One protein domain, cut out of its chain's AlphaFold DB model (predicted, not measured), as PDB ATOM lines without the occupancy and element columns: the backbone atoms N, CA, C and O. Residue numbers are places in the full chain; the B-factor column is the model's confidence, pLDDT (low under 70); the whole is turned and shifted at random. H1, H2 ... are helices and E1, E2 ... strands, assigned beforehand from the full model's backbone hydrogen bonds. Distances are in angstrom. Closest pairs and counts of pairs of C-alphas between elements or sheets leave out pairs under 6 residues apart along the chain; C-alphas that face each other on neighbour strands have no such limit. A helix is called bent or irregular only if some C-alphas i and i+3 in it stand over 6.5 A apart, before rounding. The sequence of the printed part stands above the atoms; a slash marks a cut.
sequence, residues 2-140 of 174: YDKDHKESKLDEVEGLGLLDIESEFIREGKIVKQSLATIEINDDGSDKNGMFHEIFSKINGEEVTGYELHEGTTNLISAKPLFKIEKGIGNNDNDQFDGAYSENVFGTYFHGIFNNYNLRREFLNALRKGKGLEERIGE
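Overview. This is residues 2 to 140 of the 174 residues of the protein "Cobyric acid synthase CobQ" of Methanobrevibacter sp (UniProt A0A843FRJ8). A strongly curled five-stranded sheet, like part of a barrel, has two touching helices, H1 and H2, at one end of the long axis; at the other end lie a small two-stranded ribbon, E1 and E4, and the unnamed opening stretch, residues 2 to 21. The printed part has 139 residues, with seven named strands and two named helices in the order E1 E2 H1 E3 E4 E5 E6 E7 H2. The large sheet runs E3 - E2 - E5 - E6 - E7, the small one E1 - E4, both antiparallel. The class is mixed, helices and strands, with under half of the residues in named elements. The whole is compact, with a radius of gyration of the C-alphas of 16.0 A, yet elongated, spanning 49 by 29 by 26 A.

Arrangement. E1, residues 22 to 25, is the antiparallel neighbour of E4, residues 74 to 77, with N 25 and O 74 2.8 A apart. E2, residues 32 to 39, bends by 67 degrees at residue 35. Beside it is E3, residues 64 to 71, an edge strand, with N 36 and O 67 2.8 A apart. E5, residues 81 to 88, is staggered: its residues 85 to 88 pair with E2, N 39 and O 85 being 2.8 A apart, and its residues 81 to 85 pair with E6, residues 98 to 103, N 99 and O 84 being 2.9 A apart. E7, residues 106 to 108, is the other edge strand, with N 101 and O 108 2.8 A apart. E5, E6 and E7 form a meander, each strand the antiparallel neighbour of the one before, through two hairpins. Residues 68 to 69 of E3 also pair with residues 111 to 112, antiparallel. H1, residues 52 to 60, is on the large sheet at a height over the sheet of 10.0 A. H2, residues 118 to 131, only grazes that sheet with residues 118 to 120. H1 and H2 touch at a steep tilt of 42 degrees, opposite ways; their closest C-alphas, of Ile 56 and Phe 124, are 5.0 A apart. H1 is irregular, C-alphas 56 and 59 being 7.4 A apart. Every O i to N i+4 pair is within hydrogen-bond range in H2, against 3 of 5 in H1.

Along the chain. E1 begins at C-alpha 22, (-38.857, -21.330, 36.859). From first to last C-alpha, E3 measures 21.3 A, E2 and E5 19.5 A each, E6 14.9 A and H1 13.6 A. H2 measures 20.0 A and ends at C-alpha 131, (-22.009, -43.080, 37.113).

Size, cuts and confidence. The two C-alphas farthest apart, of Asp 5 and Glu 135, are 49.7 A apart. The printed part has no cut. The link from E2 to H1, 12 residues, is long. The mean pLDDT of the printed part is 92.8, and residue 46 is under 70.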
ATOM      1  N   TYR A   2     -36.721 -11.421  35.494       96.75
ATOM      2  CA  TYR A   2     -37.263 -10.066  35.399       96.75
ATOM      3  C   TYR A   2     -36.551  -9.129  36.390       96.75
ATOM      4  O   TYR A   2     -36.491  -9.415  37.585       96.75
ATOM      5  N   ASP A   3     -36.024  -8.009  35.900       95.06
ATOM      6  CA  ASP A   3     -35.270  -6.997  36.653       95.06
ATOM      7  C   ASP A   3     -35.730  -5.580  36.263       95.06
ATOM      8  O   ASP A   3     -34.982  -4.781  35.707       95.06
ATOM      9  N   LYS A   4     -37.004  -5.264  36.527       92.81
ATOM     10  CA  LYS A   4     -37.632  -3.981  36.142       92.81
ATOM     11  C   LYS A   4     -36.971  -2.750  36.773       92.81
ATOM     12  O   LYS A   4     -37.099  -1.653  36.237       92.81
ATOM     13  N   ASP A   5     -36.295  -2.939  37.904       91.81
ATOM     14  CA  ASP A   5     -35.627  -1.877  38.658       91.81
ATOM     15  C   ASP A   5     -34.111  -1.808  38.372       91.81
ATOM     16  O   ASP A   5     -33.414  -1.004  38.992       91.81
ATOM     17  N   HIS A   6     -33.597  -2.631  37.446       91.25
ATOM     18  CA  HIS A   6     -32.180  -2.697  37.042       91.25
ATOM     19  C   HIS A   6     -31.206  -2.906  38.210       91.25
ATOM     20  O   HIS A   6     -30.151  -2.265  38.282       91.25
ATOM     21  N   LYS A   7     -31.561  -3.787  39.150       88.75
ATOM     22  CA  LYS A   7     -30.754  -4.067  40.348       88.75
ATOM     23  C   LYS A   7     -29.492  -4.856  40.026       88.75
ATOM     24  O   LYS A   7     -28.434  -4.559  40.577       88.75
ATOM     25  N   GLU A   8     -29.582  -5.823  39.118       88.12
ATOM     26  CA  GLU A   8     -28.462  -6.695  38.743       88.12
ATOM     27  C   GLU A   8     -27.990  -6.440  37.304       88.12
ATOM     28  O   GLU A   8     -26.816  -6.646  36.978       88.12
ATOM     29  N   SER A   9     -28.876  -5.976  36.416       91.00
ATOM     30  CA  SER A   9     -28.559  -5.755  35.003       91.00
ATOM     31  C   SER A   9     -29.175  -4.472  34.434       91.00
ATOM     32  O   SER A   9     -30.005  -3.828  35.052       91.00
ATOM     33  N   LYS A  10     -28.771  -4.090  33.212       94.19
ATOM     34  CA  LYS A  10     -29.376  -2.964  32.465       94.19
ATOM     35  C   LYS A  10     -30.619  -3.360  31.657       94.19
ATOM     36  O   LYS A  10     -31.148  -2.528  30.924       94.19
ATOM     37  N   LEU A  11     -30.975  -4.641  31.663       94.69
ATOM     38  CA  LEU A  11     -32.094  -5.189  30.908       94.69
ATOM     39  C   LEU A  11     -33.283  -5.356  31.853       94.69
ATOM     40  O   LEU A  11     -33.101  -5.836  32.967       94.69
ATOM     41  N   ASP A  12     -34.485  -5.017  31.383       94.81
ATOM     42  CA  ASP A  12     -35.728  -5.230  32.144       94.81
ATOM     43  C   ASP A  12     -36.027  -6.719  32.345       94.81
ATOM     44  O   ASP A  12     -36.625  -7.126  33.339       94.81
ATOM     45  N   GLU A  13     -35.630  -7.545  31.378       96.69
ATOM     46  CA  GLU A  13     -35.799  -8.988  31.414       96.69
ATOM     47  C   GLU A  13     -34.735  -9.689  30.573       96.69
ATOM     48  O   GLU A  13     -34.170  -9.134  29.625       96.69
ATOM     49  N   VAL A  14     -34.468 -10.940  30.930       96.62
ATOM     50  CA  VAL A  14     -33.612 -11.837  30.162       96.62
ATOM     51  C   VAL A  14     -34.143 -13.263  30.235       96.62
ATOM     52  O   VAL A  14     -34.612 -13.732  31.282       96.62
ATOM     53  N   GLU A  15     -34.063 -13.961  29.106       96.69
ATOM     54  CA  GLU A  15     -34.347 -15.388  29.035       96.69
ATOM     55  C   GLU A  15     -33.221 -16.171  29.723       96.69
ATOM     56  O   GLU A  15     -32.033 -15.919  29.508       96.69
ATOM     57  N   GLY A  16     -33.598 -17.100  30.603       94.00
ATOM     58  CA  GLY A  16     -32.639 -17.999  31.238       94.00
ATOM     59  C   GLY A  16     -32.126 -19.060  30.262       94.00
ATOM     60  O   GLY A  16     -32.542 -19.138  29.114       94.00
ATOM     61  N   LEU A  17     -31.267 -19.958  30.744       95.50
ATOM     62  CA  LEU A  17     -30.794 -21.094  29.937       95.50
ATOM     63  C   LEU A  17     -31.896 -22.118  29.594       95.50
ATOM     64  O   LEU A  17     -31.635 -23.044  28.832       95.50
ATOM     65  N   GLY A  18     -33.086 -22.003  30.195       95.06
ATOM     66  CA  GLY A  18     -34.204 -22.927  29.979       95.06
ATOM     67  C   GLY A  18     -34.015 -24.316  30.602       95.06
ATOM     68  O   GLY A  18     -34.702 -25.252  30.216       95.06
ATOM     69  N   LEU A  19     -33.074 -24.472  31.544       95.81
ATOM     70  CA  LEU A  19     -32.781 -25.759  32.197       95.81
ATOM     71  C   LEU A  19     -33.740 -26.099  33.348       95.81
ATOM     72  O   LEU A  19     -33.898 -27.263  33.703       95.81
ATOM     73  N   LEU A  20     -34.345 -25.078  33.949       96.62
ATOM     74  CA  LEU A  20     -35.347 -25.196  35.000       96.62
ATOM     75  C   LEU A  20     -36.538 -24.341  34.580       96.62
ATOM     76  O   LEU A  20     -36.354 -23.183  34.204       96.62
ATOM     77  N   ASP A  21     -37.736 -24.917  34.645       96.31
ATOM     78  CA  ASP A  21     -38.978 -24.205  34.346       96.31
ATOM     79  C   ASP A  21     -39.420 -23.396  35.572       96.31
ATOM     80  O   ASP A  21     -40.237 -23.829  36.394       96.31
ATOM     81  N   ILE A  22     -38.746 -22.258  35.737       97.06
ATOM     82  CA  ILE A  22     -38.857 -21.330  36.859       97.06
ATOM     83  C   ILE A  22     -38.802 -19.892  36.348       97.06
ATOM     84  O   ILE A  22     -38.172 -19.591  35.331       97.06
ATOM     85  N   GLU A  23     -39.381 -18.984  37.120       97.25
ATOM     86  CA  GLU A  23     -39.260 -17.547  36.905       97.25
ATOM     87  C   GLU A  23     -38.632 -16.897  38.133       97.25
ATOM     88  O   GLU A  23     -38.992 -17.221  39.259       97.25
ATOM     89  N   SER A  24     -37.697 -15.970  37.925       95.94
ATOM     90  CA  SER A  24     -37.077 -15.201  39.008       95.94
ATOM     91  C   SER A  24     -37.247 -13.709  38.764       95.94
ATOM     92  O   SER A  24     -36.994 -13.240  37.650       95.94
ATOM     93  N   GLU A  25     -37.636 -12.977  39.806       95.88
ATOM     94  CA  GLU A  25     -37.855 -11.531  39.786       95.88
ATOM     95  C   GLU A  25     -37.039 -10.805  40.864       95.88
ATOM     96  O   GLU A  25     -36.988 -11.240  42.016       95.88
ATOM     97  N   PHE A  26     -36.459  -9.653  40.526       93.94
ATOM     98  CA  PHE A  26     -35.703  -8.796  41.452       93.94
ATOM     99  C   PHE A  26     -36.578  -7.709  42.098       93.94
ATOM    100  O   PHE A  26     -36.337  -6.509  41.970       93.94
ATOM    101  N   ILE A  27     -37.622  -8.122  42.817       87.62
ATOM    102  CA  ILE A  27     -38.628  -7.202  43.389       87.62
ATOM    103  C   ILE A  27     -38.331  -6.739  44.823       87.62
ATOM    104  O   ILE A  27     -38.971  -5.814  45.314       87.62
ATOM    105  N   ARG A  28     -37.370  -7.355  45.521       85.81
ATOM    106  CA  ARG A  28     -37.107  -7.067  46.943       85.81
ATOM    107  C   ARG A  28     -36.395  -5.732  47.140       85.81
ATOM    108  O   ARG A  28     -35.507  -5.391  46.367       85.81
ATOM    109  N   GLU A  29     -36.732  -4.993  48.197       83.12
ATOM    110  CA  GLU A  29     -36.043  -3.732  48.535       83.12
ATOM    111  C   GLU A  29     -34.611  -3.936  49.070       83.12
ATOM    112  O   GLU A  29     -33.846  -2.979  49.153       83.12
ATOM    113  N   GLY A  30     -34.213  -5.168  49.409       85.44
ATOM    114  CA  GLY A  30     -32.854  -5.469  49.853       85.44
ATOM    115  C   GLY A  30     -32.497  -6.953  49.816       85.44
ATOM    116  O   GLY A  30     -33.355  -7.814  49.602       85.44
ATOM    117  N   LYS A  31     -31.210  -7.234  50.055       89.81
ATOM    118  CA  LYS A  31     -30.636  -8.587  50.076       89.81
ATOM    119  C   LYS A  31     -31.163  -9.406  51.243       89.81
ATOM    120  O   LYS A  31     -31.113  -8.971  52.396       89.81
ATOM    121  N   ILE A  32     -31.565 -10.636  50.955       90.69
ATOM    122  CA  ILE A  32     -31.641 -11.680  51.967       90.69
ATOM    123  C   ILE A  32     -30.207 -12.031  52.352       90.69
ATOM    124  O   ILE A  32     -29.404 -12.359  51.489       90.69
ATOM    125  N   VAL A  33     -29.891 -11.906  53.641       94.50
ATOM    126  CA  VAL A  33     -28.610 -12.315  54.232       94.50
ATOM    127  C   VAL A  33     -28.927 -13.060  55.519       94.50
ATOM    128  O   VAL A  33     -29.090 -12.446  56.577       94.50
ATOM    129  N   LYS A  34     -29.129 -14.376  55.431       93.31
ATOM    130  CA  LYS A  34     -29.610 -15.183  56.564       93.31
ATOM    131  C   LYS A  34     -28.937 -16.544  56.619       93.31
ATOM    132  O   LYS A  34     -28.615 -17.120  55.592       93.31
ATOM    133  N   GLN A  35     -28.742 -17.034  57.840       95.50
ATOM    134  CA  GLN A  35     -28.431 -18.439  58.088       95.50
ATOM    135  C   GLN A  35     -29.721 -19.244  58.029       95.50
ATOM    136  O   GLN A  35     -30.699 -18.879  58.701       95.50
ATOM    137  N   SER A  36     -29.685 -20.335  57.276       96.50
ATOM    138  CA  SER A  36     -30.880 -21.061  56.873       96.50
ATOM    139  C   SER A  36     -30.708 -22.562  57.065       96.50
ATOM    140  O   SER A  36     -29.608 -23.111  56.984       96.50
ATOM    141  N   LEU A  37     -31.824 -23.199  57.397       97.75
ATOM    142  CA  LEU A  37     -31.967 -24.612  57.703       97.75
ATOM    143  C   LEU A  37     -33.106 -25.148  56.848       97.75
ATOM    144  O   LEU A  37     -34.190 -24.555  56.804       97.75
ATOM    145  N   ALA A  38     -32.858 -26.271  56.197       97.88
ATOM    146  CA  ALA A  38     -33.848 -26.964  55.403       97.88
ATOM    147  C   ALA A  38     -33.779 -28.472  55.643       97.88
ATOM    148  O   ALA A  38     -32.752 -28.995  56.069       97.88
ATOM    149  N   THR A  39     -34.863 -29.162  55.322       97.88
ATOM    150  CA  THR A  39     -34.974 -30.617  55.357       97.88
ATOM    151  C   THR A  39     -34.996 -31.153  53.928       97.88
ATOM    152  O   THR A  39     -35.678 -30.609  53.048       97.88
ATOM    153  N   ILE A  40     -34.260 -32.236  53.682       96.69
ATOM    154  CA  ILE A  40     -34.339 -32.988  52.427       96.69
ATOM    155  C   ILE A  40     -35.612 -33.836  52.466       96.69
ATOM    156  O   ILE A  40     -35.687 -34.793  53.229       96.69
ATOM    157  N   GLU A  41     -36.605 -33.521  51.634       92.50
ATOM    158  CA  GLU A  41     -37.837 -34.311  51.528       92.50
ATOM    159  C   GLU A  41     -38.053 -34.815  50.098       92.50
ATOM    160  O   GLU A  41     -38.231 -34.044  49.155       92.50
ATOM    161  N   ILE A  42     -38.096 -36.135  49.938       87.44
ATOM    162  CA  ILE A  42     -38.474 -36.770  48.675       87.44
ATOM    163  C   ILE A  42     -40.002 -36.805  48.580       87.44
ATOM    164  O   ILE A  42     -40.650 -37.750  49.028       87.44
ATOM    165  N   ASN A  43     -40.564 -35.762  47.967       71.12
ATOM    166  CA  ASN A  43     -42.001 -35.597  47.732       71.12
ATOM    167  C   ASN A  43     -42.349 -35.756  46.242       71.12
ATOM    168  O   ASN A  43     -43.038 -34.916  45.663       71.12
ATOM    169  N   ASP A  44     -41.840 -36.807  45.594       73.19
ATOM    170  CA  ASP A  44     -42.161 -37.082  44.195       73.19
ATOM    171  C   ASP A  44     -43.339 -38.057  44.037       73.19
ATOM    172  O   ASP A  44     -43.672 -38.850  44.917       73.19
ATOM    173  N   ASP A  45     -43.996 -37.994  42.884       74.38
ATOM    174  CA  ASP A  45     -45.085 -38.888  42.475       74.38
ATOM    175  C   ASP A  45     -44.587 -40.271  42.006       74.38
ATOM    176  O   ASP A  45     -45.343 -41.073  41.453       74.38
ATOM    177  N   GLY A  46     -43.303 -40.569  42.209       69.56
ATOM    178  CA  GLY A  46     -42.644 -41.774  41.737       69.56
ATOM    179  C   GLY A  46     -42.302 -41.788  40.246       69.56
ATOM    180  O   GLY A  46     -41.876 -42.840  39.761       69.56
ATOM    181  N   SER A  47     -42.480 -40.677  39.523       70.19
ATOM    182  CA  SER A  47     -42.144 -40.577  38.092       70.19
ATOM    183  C   SER A  47     -40.644 -40.692  37.810       70.19
ATOM    184  O   SER A  47     -40.278 -41.164  36.735       70.19
ATOM    185  N   ASP A  48     -39.785 -40.339  38.774       70.69
ATOM    186  CA  ASP A  48     -38.330 -40.264  38.591       70.69
ATOM    187  C   ASP A  48     -37.537 -41.094  39.619       70.69
ATOM    188  O   ASP A  48     -36.439 -40.737  40.034       70.69
ATOM    189  N   LYS A  49     -38.068 -42.253  40.031       74.75
ATOM    190  CA  LYS A  49     -37.439 -43.125  41.055       74.75
ATOM    191  C   LYS A  49     -36.002 -43.566  40.753       74.75
ATOM    192  O   LYS A  49     -35.311 -44.022  41.656       74.75
ATOM    193  N   ASN A  50     -35.574 -43.478  39.495       79.81
ATOM    194  CA  ASN A  50     -34.224 -43.835  39.053       79.81
ATOM    195  C   ASN A  50     -33.408 -42.612  38.598       79.81
ATOM    196  O   ASN A  50     -32.347 -42.780  37.994       79.81
ATOM    197  N   GLY A  51     -33.913 -41.400  38.829       88.19
ATOM    198  CA  GLY A  51     -33.257 -40.157  38.457       88.19
ATOM    199  C   GLY A  51     -32.112 -39.776  39.381       88.19
ATOM    200  O   GLY A  51     -31.932 -40.321  40.474       88.19
ATOM    201  N   MET A  52     -31.349 -38.775  38.943       91.06
ATOM    202  CA  MET A  52     -30.205 -38.251  39.692       91.06
ATOM    203  C   MET A  52     -30.626 -37.712  41.066       91.06
ATOM    204  O   MET A  52     -29.886 -37.873  42.031       91.06
ATOM    205  N   PHE A  53     -31.823 -37.127  41.177       92.12
ATOM    206  CA  PHE A  53     -32.361 -36.673  42.459       92.12
ATOM    207  C   PHE A  53     -32.452 -37.826  43.473       92.12
ATOM    208  O   PHE A  53     -31.893 -37.733  44.562       92.12
ATOM    209  N   HIS A  54     -33.070 -38.956  43.113       91.62
ATOM    210  CA  HIS A  54     -33.162 -40.109  44.021       91.62
ATOM    211  C   HIS A  54     -31.802 -40.735  44.310       91.62
ATOM    212  O   HIS A  54     -31.544 -41.122  45.449       91.62
ATOM    213  N   GLU A  55     -30.917 -40.806  43.316       92.69
ATOM    214  CA  GLU A  55     -29.569 -41.344  43.516       92.69
ATOM    215  C   GLU A  55     -28.778 -40.537  44.559       92.69
ATOM    216  O   GLU A  55     -28.056 -41.125  45.361       92.69
ATOM    217  N   ILE A  56     -28.939 -39.210  44.581       94.81
ATOM    218  CA  ILE A  56     -28.253 -38.326  45.532       94.81
ATOM    219  C   ILE A  56     -28.961 -38.308  46.892       94.81
ATOM    220  O   ILE A  56     -28.307 -38.406  47.927       94.81
ATOM    221  N   PHE A  57     -30.288 -38.156  46.914       94.69
ATOM    222  CA  PHE A  57     -31.004 -37.763  48.132       94.69
ATOM    223  C   PHE A  57     -31.682 -38.924  48.876       94.69
ATOM    224  O   PHE A  57     -32.012 -38.770  50.048       94.69
ATOM    225  N   SER A  58     -31.860 -40.105  48.266       93.38
ATOM    226  CA  SER A  58     -32.607 -41.220  48.892       93.38
ATOM    227  C   SER A  58     -32.017 -41.716  50.211       93.38
ATOM    228  O   SER A  58     -32.762 -42.018  51.143       93.38
ATOM    229  N   LYS A  59     -30.685 -41.778  50.311       93.56
ATOM    230  CA  LYS A  59     -29.974 -42.237  51.516       93.56
ATOM    231  C   LYS A  59     -29.962 -41.202  52.648       93.56
ATOM    232  O   LYS A  59     -29.644 -41.571  53.770       93.56
ATOM    233  N   ILE A  60     -30.296 -39.949  52.345       95.62
ATOM    234  CA  ILE A  60     -30.259 -38.795  53.260       95.62
ATOM    235  C   ILE A  60     -31.628 -38.100  53.340       95.62
ATOM    236  O   ILE A  60     -31.737 -36.932  53.702       95.62
ATOM    237  N   ASN A  61     -32.696 -38.812  52.970       96.12
ATOM    238  CA  ASN A  61     -34.057 -38.306  53.067       96.12
ATOM    239  C   ASN A  61     -34.441 -38.096  54.537       96.12
ATOM    240  O   ASN A  61     -34.289 -38.999  55.361       96.12
ATOM    241  N   GLY A  62     -34.982 -36.922  54.843       96.62
ATOM    242  CA  GLY A  62     -35.300 -36.469  56.192       96.62
ATOM    243  C   GLY A  62     -34.112 -35.881  56.956       96.62
ATOM    244  O   GLY A  62     -34.303 -35.465  58.095       96.62
ATOM    245  N   GLU A  63     -32.908 -35.841  56.377       97.38
ATOM    246  CA  GLU A  63     -31.783 -35.145  57.001       97.38
ATOM    247  C   GLU A  63     -31.906 -33.627  56.839       97.38
ATOM    248  O   GLU A  63     -32.419 -33.112  55.838       97.38
ATOM    249  N   GLU A  64     -31.389 -32.918  57.836       98.00
ATOM    250  CA  GLU A  64     -31.258 -31.471  57.814       98.00
ATOM    251  C   GLU A  64     -30.011 -31.045  57.035       98.00
ATOM    252  O   GLU A  64     -28.947 -31.668  57.104       98.00
ATOM    253  N   VAL A  65     -30.136 -29.933  56.321       97.00
ATOM    254  CA  VAL A  65     -29.038 -29.245  55.653       97.00
ATOM    255  C   VAL A  65     -29.030 -27.781  56.049       97.00
ATOM    256  O   VAL A  65     -30.062 -27.112  56.116       97.00
ATOM    257  N   THR A  66     -27.831 -27.272  56.296       97.31
ATOM    258  CA  THR A  66     -27.591 -25.877  56.654       97.31
ATOM    259  C   THR A  66     -26.889 -25.138  55.528       97.31
ATOM    260  O   THR A  66     -26.148 -25.707  54.722       97.31
ATOM    261  N   GLY A  67     -27.120 -23.841  55.460       95.75
ATOM    262  CA  GLY A  67     -26.462 -22.959  54.515       95.75
ATOM    263  C   GLY A  67     -26.755 -21.516  54.869       95.75
ATOM    264  O   GLY A  67     -27.347 -21.215  55.906       95.75
ATOM    265  N   TYR A  68     -26.358 -20.613  53.986       95.50
ATOM    266  CA  TYR A  68     -26.790 -19.227  54.080       95.50
ATOM    267  C   TYR A  68     -27.341 -18.736  52.752       95.50
ATOM    268  O   TYR A  68     -26.911 -19.154  51.679       95.50
ATOM    269  N   GLU A  69     -28.292 -17.825  52.849       95.81
ATOM    270  CA  GLU A  69     -28.946 -17.178  51.725       95.81
ATOM    271  C   GLU A  69     -28.302 -15.810  51.495       95.81
ATOM    272  O   GLU A  69     -28.128 -15.041  52.446       95.81
ATOM    273  N   LEU A  70     -27.939 -15.520  50.242       94.25
ATOM    274  CA  LEU A  70     -27.413 -14.226  49.800       94.25
ATOM    275  C   LEU A  70     -27.995 -13.849  48.429       94.25
ATOM    276  O   LEU A  70     -27.324 -13.965  47.406       94.25
ATOM    277  N   HIS A  71     -29.253 -13.411  48.392       93.19
ATOM    278  CA  HIS A  71     -29.945 -13.103  47.134       93.19
ATOM    279  C   HIS A  71     -30.978 -11.980  47.266       93.19
ATOM    280  O   HIS A  71     -31.524 -11.729  48.338       93.19
ATOM    281  N   GLU A  72     -31.248 -11.299  46.150       93.12
ATOM    282  CA  GLU A  72     -32.370 -10.352  45.997       93.12
ATOM    283  C   GLU A  72     -33.512 -10.933  45.160       93.12
ATOM    284  O   GLU A  72     -34.626 -10.408  45.175       93.12
ATOM    285  N   GLY A  73     -33.227 -12.014  44.429       93.50
ATOM    286  CA  GLY A  73     -34.189 -12.687  43.576       93.50
ATOM    287  C   GLY A  73     -35.265 -13.397  44.389       93.50
ATOM    288  O   GLY A  73     -34.984 -14.017  45.419       93.50
ATOM    289  N   THR A  74     -36.488 -13.318  43.887       95.50
ATOM    290  CA  THR A  74     -37.638 -14.119  44.300       95.50
ATOM    291  C   THR A  74     -37.966 -15.067  43.158       95.50
ATOM    292  O   THR A  74     -38.240 -14.615  42.049       95.50
ATOM    293  N   THR A  75     -37.911 -16.370  43.408       96.88
ATOM    294  CA  THR A  75     -38.144 -17.422  42.418       96.88
ATOM    295  C   THR A  75     -39.513 -18.064  42.621       96.88
ATOM    296  O   THR A  75     -39.899 -18.400  43.740       96.88
ATOM    297  N   ASN A  76     -40.230 -18.281  41.526       96.44
ATOM    298  CA  ASN A  76     -41.459 -19.059  41.471       96.44
ATOM    299  C   ASN A  76     -41.224 -20.294  40.597       96.44
ATOM    300  O   ASN A  76     -40.642 -20.200  39.512       96.44
ATOM    301  N   LEU A  77     -41.664 -21.457  41.077       95.44
ATOM    302  CA  LEU A  77     -41.587 -22.704  40.320       95.44
ATOM    303  C   LEU A  77     -42.814 -22.818  39.411       95.44
ATOM    304  O   LEU A  77     -43.937 -22.694  39.896       95.44
ATOM    305  N   ILE A  78     -42.609 -23.052  38.110       95.31
ATOM    306  CA  ILE A  78     -43.711 -23.229  37.153       95.31
ATOM    307  C   ILE A  78     -44.072 -24.712  37.054       95.31
ATOM    308  O   ILE A  78     -45.169 -25.114  37.443       95.31
ATOM    309  N   SER A  79     -43.133 -25.539  36.589       92.56
ATOM    310  CA  SER A  79     -43.266 -27.005  36.594       92.56
ATOM    311  C   SER A  79     -42.076 -27.742  37.211       92.56
ATOM    312  O   SER A  79     -42.152 -28.953  37.433       92.56
ATOM    313  N   ALA A  80     -40.990 -27.028  37.533       93.06
ATOM    314  CA  ALA A  80     -39.867 -27.604  38.265       93.06
ATOM    315  C   ALA A  80     -40.287 -28.022  39.684       93.06
ATOM    316  O   ALA A  80     -41.171 -27.418  40.296       93.06
ATOM    317  N   LYS A  81     -39.637 -29.055  40.225       92.88
ATOM    318  CA  LYS A  81     -39.940 -29.575  41.567       92.88
ATOM    319  C   LYS A  81     -39.083 -28.852  42.617       92.88
ATOM    320  O   LYS A  81     -37.932 -28.538  42.313       92.88
ATOM    321  N   PRO A  82     -39.594 -28.581  43.833       94.38
ATOM    322  CA  PRO A  82     -38.803 -27.947  44.891       94.38
ATOM    323  C   PRO A  82     -37.666 -28.866  45.352       94.38
ATOM    324  O   PRO A  82     -37.836 -30.084  45.373       94.38
ATOM    325  N   LEU A  83     -36.512 -28.298  45.721       95.06
ATOM    326  CA  LEU A  83     -35.326 -29.083  46.092       95.06
ATOM    327  C   LEU A  83     -35.246 -29.367  47.598       95.06
ATOM    328  O   LEU A  83     -35.074 -30.520  47.989       95.06
ATOM    329  N   PHE A  84     -35.393 -28.341  48.438       96.62
ATOM    330  CA  PHE A  84     -35.354 -28.469  49.897       96.62
ATOM    331  C   PHE A  84     -36.553 -27.786  50.540       96.62
ATOM    332  O   PHE A  84     -37.016 -26.754  50.054       96.62
ATOM    333  N   LYS A  85     -37.039 -28.324  51.658       97.38
ATOM    334  CA  LYS A  85     -38.096 -27.696  52.454       97.38
ATOM    335  C   LYS A  85     -37.489 -26.830  53.546       97.38
ATOM    336  O   LYS A  85     -36.702 -27.316  54.346       97.38
ATOM    337  N   ILE A  86     -37.857 -25.560  53.589       97.56
ATOM    338  CA  ILE A  86     -37.291 -24.577  54.508       97.56
ATOM    339  C   ILE A  86     -37.931 -24.699  55.889       97.56
ATOM    340  O   ILE A  86     -39.138 -24.526  56.041       97.56
ATOM    341  N   GLU A  87     -37.094 -24.920  56.903       96.75
ATOM    342  CA  GLU A  87     -37.471 -24.873  58.323       96.75
ATOM    343  C   GLU A  87     -37.159 -23.492  58.921       96.75
ATOM    344  O   GLU A  87     -37.905 -22.946  59.736       96.75
ATOM    345  N   LYS A  88     -36.046 -22.887  58.487       96.56
ATOM    346  CA  LYS A  88     -35.622 -21.532  58.853       96.56
ATOM    347  C   LYS A  88     -34.941 -20.879  57.657       96.56
ATOM    348  O   LYS A  88     -33.977 -21.423  57.139       96.56
ATOM    349  N   GLY A  89     -35.394 -19.698  57.258       94.56
ATOM    350  CA  GLY A  89     -34.890 -19.011  56.067       94.56
ATOM    351  C   GLY A  89     -36.039 -18.400  55.279       94.56
ATOM    352  O   GLY A  89     -37.134 -18.251  55.826       94.56
ATOM    353  N   ILE A  90     -35.777 -18.028  54.030       95.12
ATOM    354  CA  ILE A  90     -36.801 -17.561  53.087       95.12
ATOM    355  C   ILE A  90     -37.028 -18.607  51.989       95.12
ATOM    356  O   ILE A  90     -38.151 -19.041  51.778       95.12
ATOM    357  N   GLY A  91     -35.960 -19.065  51.348       95.88
ATOM    358  CA  GLY A  91     -35.962 -19.940  50.190       95.88
ATOM    359  C   GLY A  91     -36.258 -19.180  48.905       95.88
ATOM    360  O   GLY A  91     -35.834 -18.040  48.699       95.88
ATOM    361  N   ASN A  92     -37.015 -19.821  48.021       96.62
ATOM    362  CA  ASN A  92     -37.344 -19.276  46.712       96.62
ATOM    363  C   ASN A  92     -38.137 -17.965  46.818       96.62
ATOM    364  O   ASN A  92     -37.853 -17.017  46.086       96.62
ATOM    365  N   ASN A  93     -39.117 -17.882  47.719       94.88
ATOM    366  CA  ASN A  93     -39.977 -16.714  47.880       94.88
ATOM    367  C   ASN A  93     -40.539 -16.617  49.311       94.88
ATOM    368  O   ASN A  93     -40.254 -17.453  50.153       94.88
ATOM    369  N   ASP A  94     -41.312 -15.568  49.610       91.62
ATOM    370  CA  ASP A  94     -41.838 -15.332  50.969       91.62
ATOM    371  C   ASP A  94     -43.045 -16.209  51.347       91.62
ATOM    372  O   ASP A  94     -43.486 -16.181  52.496       91.62
ATOM    373  N   ASN A  95     -43.613 -16.942  50.388       89.31
ATOM    374  CA  ASN A  95     -44.889 -17.644  50.543       89.31
ATOM    375  C   ASN A  95     -44.721 -19.165  50.595       89.31
ATOM    376  O   ASN A  95     -45.488 -19.845  51.276       89.31
ATOM    377  N   ASP A  96     -43.718 -19.685  49.895       84.62
ATOM    378  CA  ASP A  96     -43.456 -21.106  49.754       84.62
ATOM    379  C   ASP A  96     -42.290 -21.490  50.663       84.62
ATOM    380  O   ASP A  96     -41.191 -20.953  50.553       84.62
ATOM    381  N   GLN A  97     -42.507 -22.453  51.561       94.06
ATOM    382  CA  GLN A  97     -41.475 -22.959  52.475       94.06
ATOM    383  C   GLN A  97     -40.501 -23.907  51.759       94.06
ATOM    384  O   GLN A  97     -40.230 -25.009  52.233       94.06
ATOM    385  N   PHE A  98     -39.991 -23.504  50.596       96.31
ATOM    386  CA  PHE A  98     -39.087 -24.303  49.778       96.31
ATOM    387  C   PHE A  98     -37.954 -23.457  49.213       96.31
ATOM    388  O   PHE A  98     -38.162 -22.331  48.763       96.31
ATOM    389  N   ASP A  99     -36.761 -24.039  49.172       97.00
ATOM    390  CA  ASP A  99     -35.611 -23.496  48.466       97.00
ATOM    391  C   ASP A  99     -35.242 -24.371  47.275       97.00
ATOM    392  O   ASP A  99     -35.342 -25.605  47.302       97.00
ATOM    393  N   GLY A 100     -34.788 -23.694  46.228       96.25
ATOM    394  CA  GLY A 100     -34.254 -24.317  45.045       96.25
ATOM    395  C   GLY A 100     -35.292 -25.025  44.192       96.25
ATOM    396  O   GLY A 100     -36.494 -25.050  44.467       96.25
ATOM    397  N   ALA A 101     -34.790 -25.606  43.117       96.06
ATOM    398  CA  ALA A 101     -35.564 -26.373  42.171       96.06
ATOM    399  C   ALA A 101     -34.713 -27.493  41.593       96.06
ATOM    400  O   ALA A 101     -33.489 -27.370  41.480       96.06
ATOM    401  N   TYR A 102     -35.366 -28.560  41.158       94.44
ATOM    402  CA  TYR A 102     -34.732 -29.579  40.348       94.44
ATOM    403  C   TYR A 102     -35.618 -30.026  39.188       94.44
ATOM    404  O   TYR A 102     -36.851 -29.989  39.248       94.44
ATOM    405  N   SER A 103     -34.951 -30.447  38.119       92.06
ATOM    406  CA  SER A 103     -35.543 -31.113  36.965       92.06
ATOM    407  C   SER A 103     -34.504 -32.065  36.385       92.06
ATOM    408  O   SER A 103     -33.397 -31.641  36.057       92.06
ATOM    409  N   GLU A 104     -34.836 -33.353  36.299       88.88
ATOM    410  CA  GLU A 104     -33.930 -34.413  35.841       88.88
ATOM    411  C   GLU A 104     -32.574 -34.408  36.585       88.88
ATOM    412  O   GLU A 104     -32.476 -34.808  37.747       88.88
ATOM    413  N   ASN A 105     -31.505 -33.968  35.917       91.06
ATOM    414  CA  ASN A 105     -30.144 -33.877  36.443       91.06
ATOM    415  C   ASN A 105     -29.692 -32.435  36.738       91.06
ATOM    416  O   ASN A 105     -28.503 -32.208  36.978       91.06
ATOM    417  N   VAL A 106     -30.613 -31.472  36.698       94.69
ATOM    418  CA  VAL A 106     -30.360 -30.057  36.972       94.69
ATOM    419  C   VAL A 106     -30.902 -29.707  38.349       94.69
ATOM    420  O   VAL A 106     -32.051 -30.000  38.668       94.69
ATOM    421  N   PHE A 107     -30.070 -29.038  39.144       95.62
ATOM    422  CA  PHE A 107     -30.390 -28.594  40.496       95.62
ATOM    423  C   PHE A 107     -29.988 -27.126  40.639       95.62
ATOM    424  O   PHE A 107     -28.891 -26.741  40.228       95.62
ATOM    425  N   GLY A 108     -30.860 -26.317  41.230       96.62
ATOM    426  CA  GLY A 108     -30.591 -24.939  41.630       96.62
ATOM    427  C   GLY A 108     -31.032 -24.728  43.073       96.62
ATOM    428  O   GLY A 108     -31.998 -25.341  43.505       96.62
ATOM    429  N   THR A 109     -30.319 -23.897  43.828       97.19
ATOM    430  CA  THR A 109     -30.593 -23.596  45.245       97.19
ATOM    431  C   THR A 109     -30.001 -22.234  45.588       97.19
ATOM    432  O   THR A 109     -28.947 -21.883  45.044       97.19
ATOM    433  N   TYR A 110     -30.654 -21.470  46.468       96.88
ATOM    434  CA  TYR A 110     -30.063 -20.254  47.034       96.88
ATOM    435  C   TYR A 110     -29.115 -20.543  48.205       96.88
ATOM    436  O   TYR A 110     -28.413 -19.633  48.653       96.88
ATOM    437  N   PHE A 111     -29.046 -21.787  48.698       97.06
ATOM    438  CA  PHE A 111     -28.149 -22.153  49.791       97.06
ATOM    439  C   PHE A 111     -26.695 -22.108  49.330       97.06
ATOM    440  O   PHE A 111     -26.166 -23.010  48.670       97.06
ATOM    441  N   HIS A 112     -25.993 -21.076  49.773       95.50
ATOM    442  CA  HIS A 112     -24.547 -21.049  49.732       95.50
ATOM    443  C   HIS A 112     -23.970 -21.973  50.807       95.50
ATOM    444  O   HIS A 112     -24.507 -22.113  51.905       95.50
ATOM    445  N   GLY A 113     -22.834 -22.600  50.495       93.19
ATOM    446  CA  GLY A 113     -22.168 -23.519  51.418       93.19
ATOM    447  C   GLY A 113     -22.851 -24.881  51.557       93.19
ATOM    448  O   GLY A 113     -22.455 -25.646  52.426       93.19
ATOM    449  N   ILE A 114     -23.811 -25.226  50.690       94.69
ATOM    450  CA  ILE A 114     -24.577 -26.482  50.773       94.69
ATOM    451  C   ILE A 114     -23.695 -27.746  50.855       94.69
ATOM    452  O   ILE A 114     -24.042 -28.709  51.530       94.69
ATOM    453  N   PHE A 115     -22.504 -27.730  50.247       93.81
ATOM    454  CA  PHE A 115     -21.540 -28.837  50.302       93.81
ATOM    455  C   PHE A 115     -20.712 -28.904  51.595       93.81
ATOM    456  O   PHE A 115     -19.851 -29.778  51.716       93.81
ATOM    457  N   ASN A 116     -20.939 -28.012  52.558       90.81
ATOM    458  CA  ASN A 116     -20.420 -28.166  53.918       90.81
ATOM    459  C   ASN A 116     -21.210 -29.227  54.690       90.81
ATOM    460  O   ASN A 116     -20.656 -29.846  55.587       90.81
ATOM    461  N   ASN A 117     -22.455 -29.507  54.288       93.06
ATOM    462  CA  ASN A 117     -23.220 -30.634  54.812       93.06
ATOM    463  C   ASN A 117     -22.594 -31.935  54.304       93.06
ATOM    464  O   ASN A 117     -22.736 -32.301  53.132       93.06
ATOM    465  N   TYR A 118     -21.864 -32.616  55.183       92.25
ATOM    466  CA  TYR A 118     -21.033 -33.751  54.806       92.25
ATOM    467  C   TYR A 118     -21.819 -34.877  54.132       92.25
ATOM    468  O   TYR A 118     -21.394 -35.363  53.084       92.25
ATOM    469  N   ASN A 119     -22.966 -35.264  54.694       94.12
ATOM    470  CA  ASN A 119     -23.787 -36.341  54.145       94.12
ATOM    471  C   ASN A 119     -24.294 -35.996  52.738       94.12
ATOM    472  O   ASN A 119     -24.106 -36.796  51.821       94.12
ATOM    473  N   LEU A 120     -24.801 -34.775  52.526       95.50
ATOM    474  CA  LEU A 120     -25.183 -34.289  51.195       95.50
ATOM    475  C   LEU A 120     -24.000 -34.322  50.226       95.50
ATOM    476  O   LEU A 120     -24.105 -34.883  49.136       95.50
ATOM    477  N   ARG A 121     -22.849 -33.761  50.615       95.19
ATOM    478  CA  ARG A 121     -21.641 -33.763  49.775       95.19
ATOM    479  C   ARG A 121     -21.200 -35.184  49.431       95.19
ATOM    480  O   ARG A 121     -20.815 -35.444  48.290       95.19
ATOM    481  N   ARG A 122     -21.222 -36.095  50.402       95.25
ATOM    482  CA  ARG A 122     -20.823 -37.493  50.227       95.25
ATOM    483  C   ARG A 122     -21.747 -38.197  49.243       95.25
ATOM    484  O   ARG A 122     -21.237 -38.776  48.286       95.25
ATOM    485  N   GLU A 123     -23.063 -38.117  49.429       96.00
ATOM    486  CA  GLU A 123     -24.004 -38.792  48.530       96.00
ATOM    487  C   GLU A 123     -24.020 -38.173  47.131       96.00
ATOM    488  O   GLU A 123     -24.003 -38.908  46.144       96.00
ATOM    489  N   PHE A 124     -23.886 -36.848  47.016       96.06
ATOM    490  CA  PHE A 124     -23.692 -36.182  45.725       96.06
ATOM    491  C   PHE A 124     -22.471 -36.738  44.977       96.06
ATOM    492  O   PHE A 124     -22.539 -37.098  43.800       96.06
ATOM    493  N   LEU A 125     -21.330 -36.861  45.663       95.69
ATOM    494  CA  LEU A 125     -20.118 -37.424  45.071       95.69
ATOM    495  C   LEU A 125     -20.253 -38.924  44.781       95.69
ATOM    496  O   LEU A 125     -19.701 -39.388  43.782       95.69
ATOM    497  N   ASN A 126     -20.963 -39.687  45.615       96.44
ATOM    498  CA  ASN A 126     -21.200 -41.115  45.402       96.44
ATOM    499  C   ASN A 126     -22.086 -41.372  44.179       96.44
ATOM    500  O   ASN A 126     -21.742 -42.241  43.374       96.44
ATOM    501  N   ALA A 127     -23.120 -40.561  43.952       94.94
ATOM    502  CA  ALA A 127     -23.926 -40.619  42.732       94.94
ATOM    503  C   ALA A 127     -23.052 -40.443  41.471       94.94
ATOM    504  O   ALA A 127     -23.115 -41.235  40.526       94.94
ATOM    505  N   LEU A 128     -22.130 -39.469  41.487       95.12
ATOM    506  CA  LEU A 128     -21.174 -39.259  40.392       95.12
ATOM    507  C   LEU A 128     -20.154 -40.401  40.249       95.12
ATOM    508  O   LEU A 128     -19.752 -40.732  39.131       95.12
ATOM    509  N   ARG A 129     -19.704 -40.998  41.361       96.31
ATOM    510  CA  ARG A 129     -18.789 -42.154  41.360       96.31
ATOM    511  C   ARG A 129     -19.434 -43.360  40.708       96.31
ATOM    512  O   ARG A 129     -18.828 -43.944  39.810       96.31
ATOM    513  N   LYS A 130     -20.669 -43.672  41.095       94.31
ATOM    514  CA  LYS A 130     -21.451 -44.767  40.524       94.31
ATOM    515  C   LYS A 130     -21.612 -44.602  39.015       94.31
ATOM    516  O   LYS A 130     -21.320 -45.537  38.274       94.31
ATOM    517  N   GLY A 131     -21.941 -43.393  38.548       91.81
ATOM    518  CA  GLY A 131     -22.009 -43.080  37.113       91.81
ATOM    519  C   GLY A 131     -20.686 -43.285  36.356       91.81
ATOM    520  O   GLY A 131     -20.691 -43.500  35.147       91.81
ATOM    521  N   LYS A 132     -19.548 -43.269  37.062       95.88
ATOM    522  CA  LYS A 132     -18.203 -43.529  36.519       95.88
ATOM    523  C   LYS A 132     -17.688 -44.951  36.783       95.88
ATOM    524  O   LYS A 132     -16.538 -45.234  36.452       95.88
ATOM    525  N   GLY A 133     -18.487 -45.830  37.391       96.62
ATOM    526  CA  GLY A 133     -18.058 -47.176  37.792       96.62
ATOM    527  C   GLY A 133     -17.002 -47.191  38.905       96.62
ATOM    528  O   GLY A 133     -16.225 -48.136  39.001       96.62
ATOM    529  N   LEU A 134     -16.933 -46.132  39.714       97.12
ATOM    530  CA  LEU A 134     -16.037 -46.024  40.863       97.12
ATOM    531  C   LEU A 134     -16.747 -46.470  42.142       97.12
ATOM    532  O   LEU A 134     -17.950 -46.266  42.295       97.12
ATOM    533  N   GLU A 135     -15.980 -47.011  43.088       96.38
ATOM    534  CA  GLU A 135     -16.493 -47.385  44.407       96.38
ATOM    535  C   GLU A 135     -16.975 -46.159  45.199       96.38
ATOM    536  O   GLU A 135     -16.336 -45.092  45.194       96.38
ATOM    537  N   GLU A 136     -18.104 -46.336  45.891       94.81
ATOM    538  CA  GLU A 136     -18.639 -45.370  46.851       94.81
ATOM    539  C   GLU A 136     -17.650 -45.149  48.002       94.81
ATOM    540  O   GLU A 136     -16.898 -46.043  48.396       94.81
ATOM    541  N   ARG A 137     -17.653 -43.938  48.560       91.19
ATOM    542  CA  ARG A 137     -16.922 -43.623  49.786       91.19
ATOM    543  C   ARG A 137     -17.894 -43.462  50.941       91.19
ATOM    544  O   ARG A 137     -18.901 -42.768  50.823       91.19
ATOM    545  N   ILE A 138     -17.538 -44.084  52.058       86.19
ATOM    546  CA  ILE A 138     -18.266 -44.070  53.327       86.19
ATOM    547  C   ILE A 138     -17.250 -43.719  54.422       86.19
ATOM    548  O   ILE A 138     -16.069 -44.043  54.287       86.19
ATOM    549  N   GLY A 139     -17.685 -43.038  55.480       83.06
ATOM    550  CA  GLY A 139     -16.838 -42.634  56.607       83.06
ATOM    551  C   GLY A 139     -17.317 -41.333  57.245       83.06
ATOM    552  O   GLY A 139     -18.367 -40.828  56.852       83.06
ATOM    553  N   GLU A 140     -16.542 -40.794  58.183       75.56
ATOM    554  CA  GLU A 140     -16.760 -39.493  58.846       75.56
ATOM    555  C   GLU A 140     -16.221 -38.324  58.011       75.56
ATOM    556  O   GLU A 140     -15.424 -38.554  57.098       75.56
TER     557      GLU A 140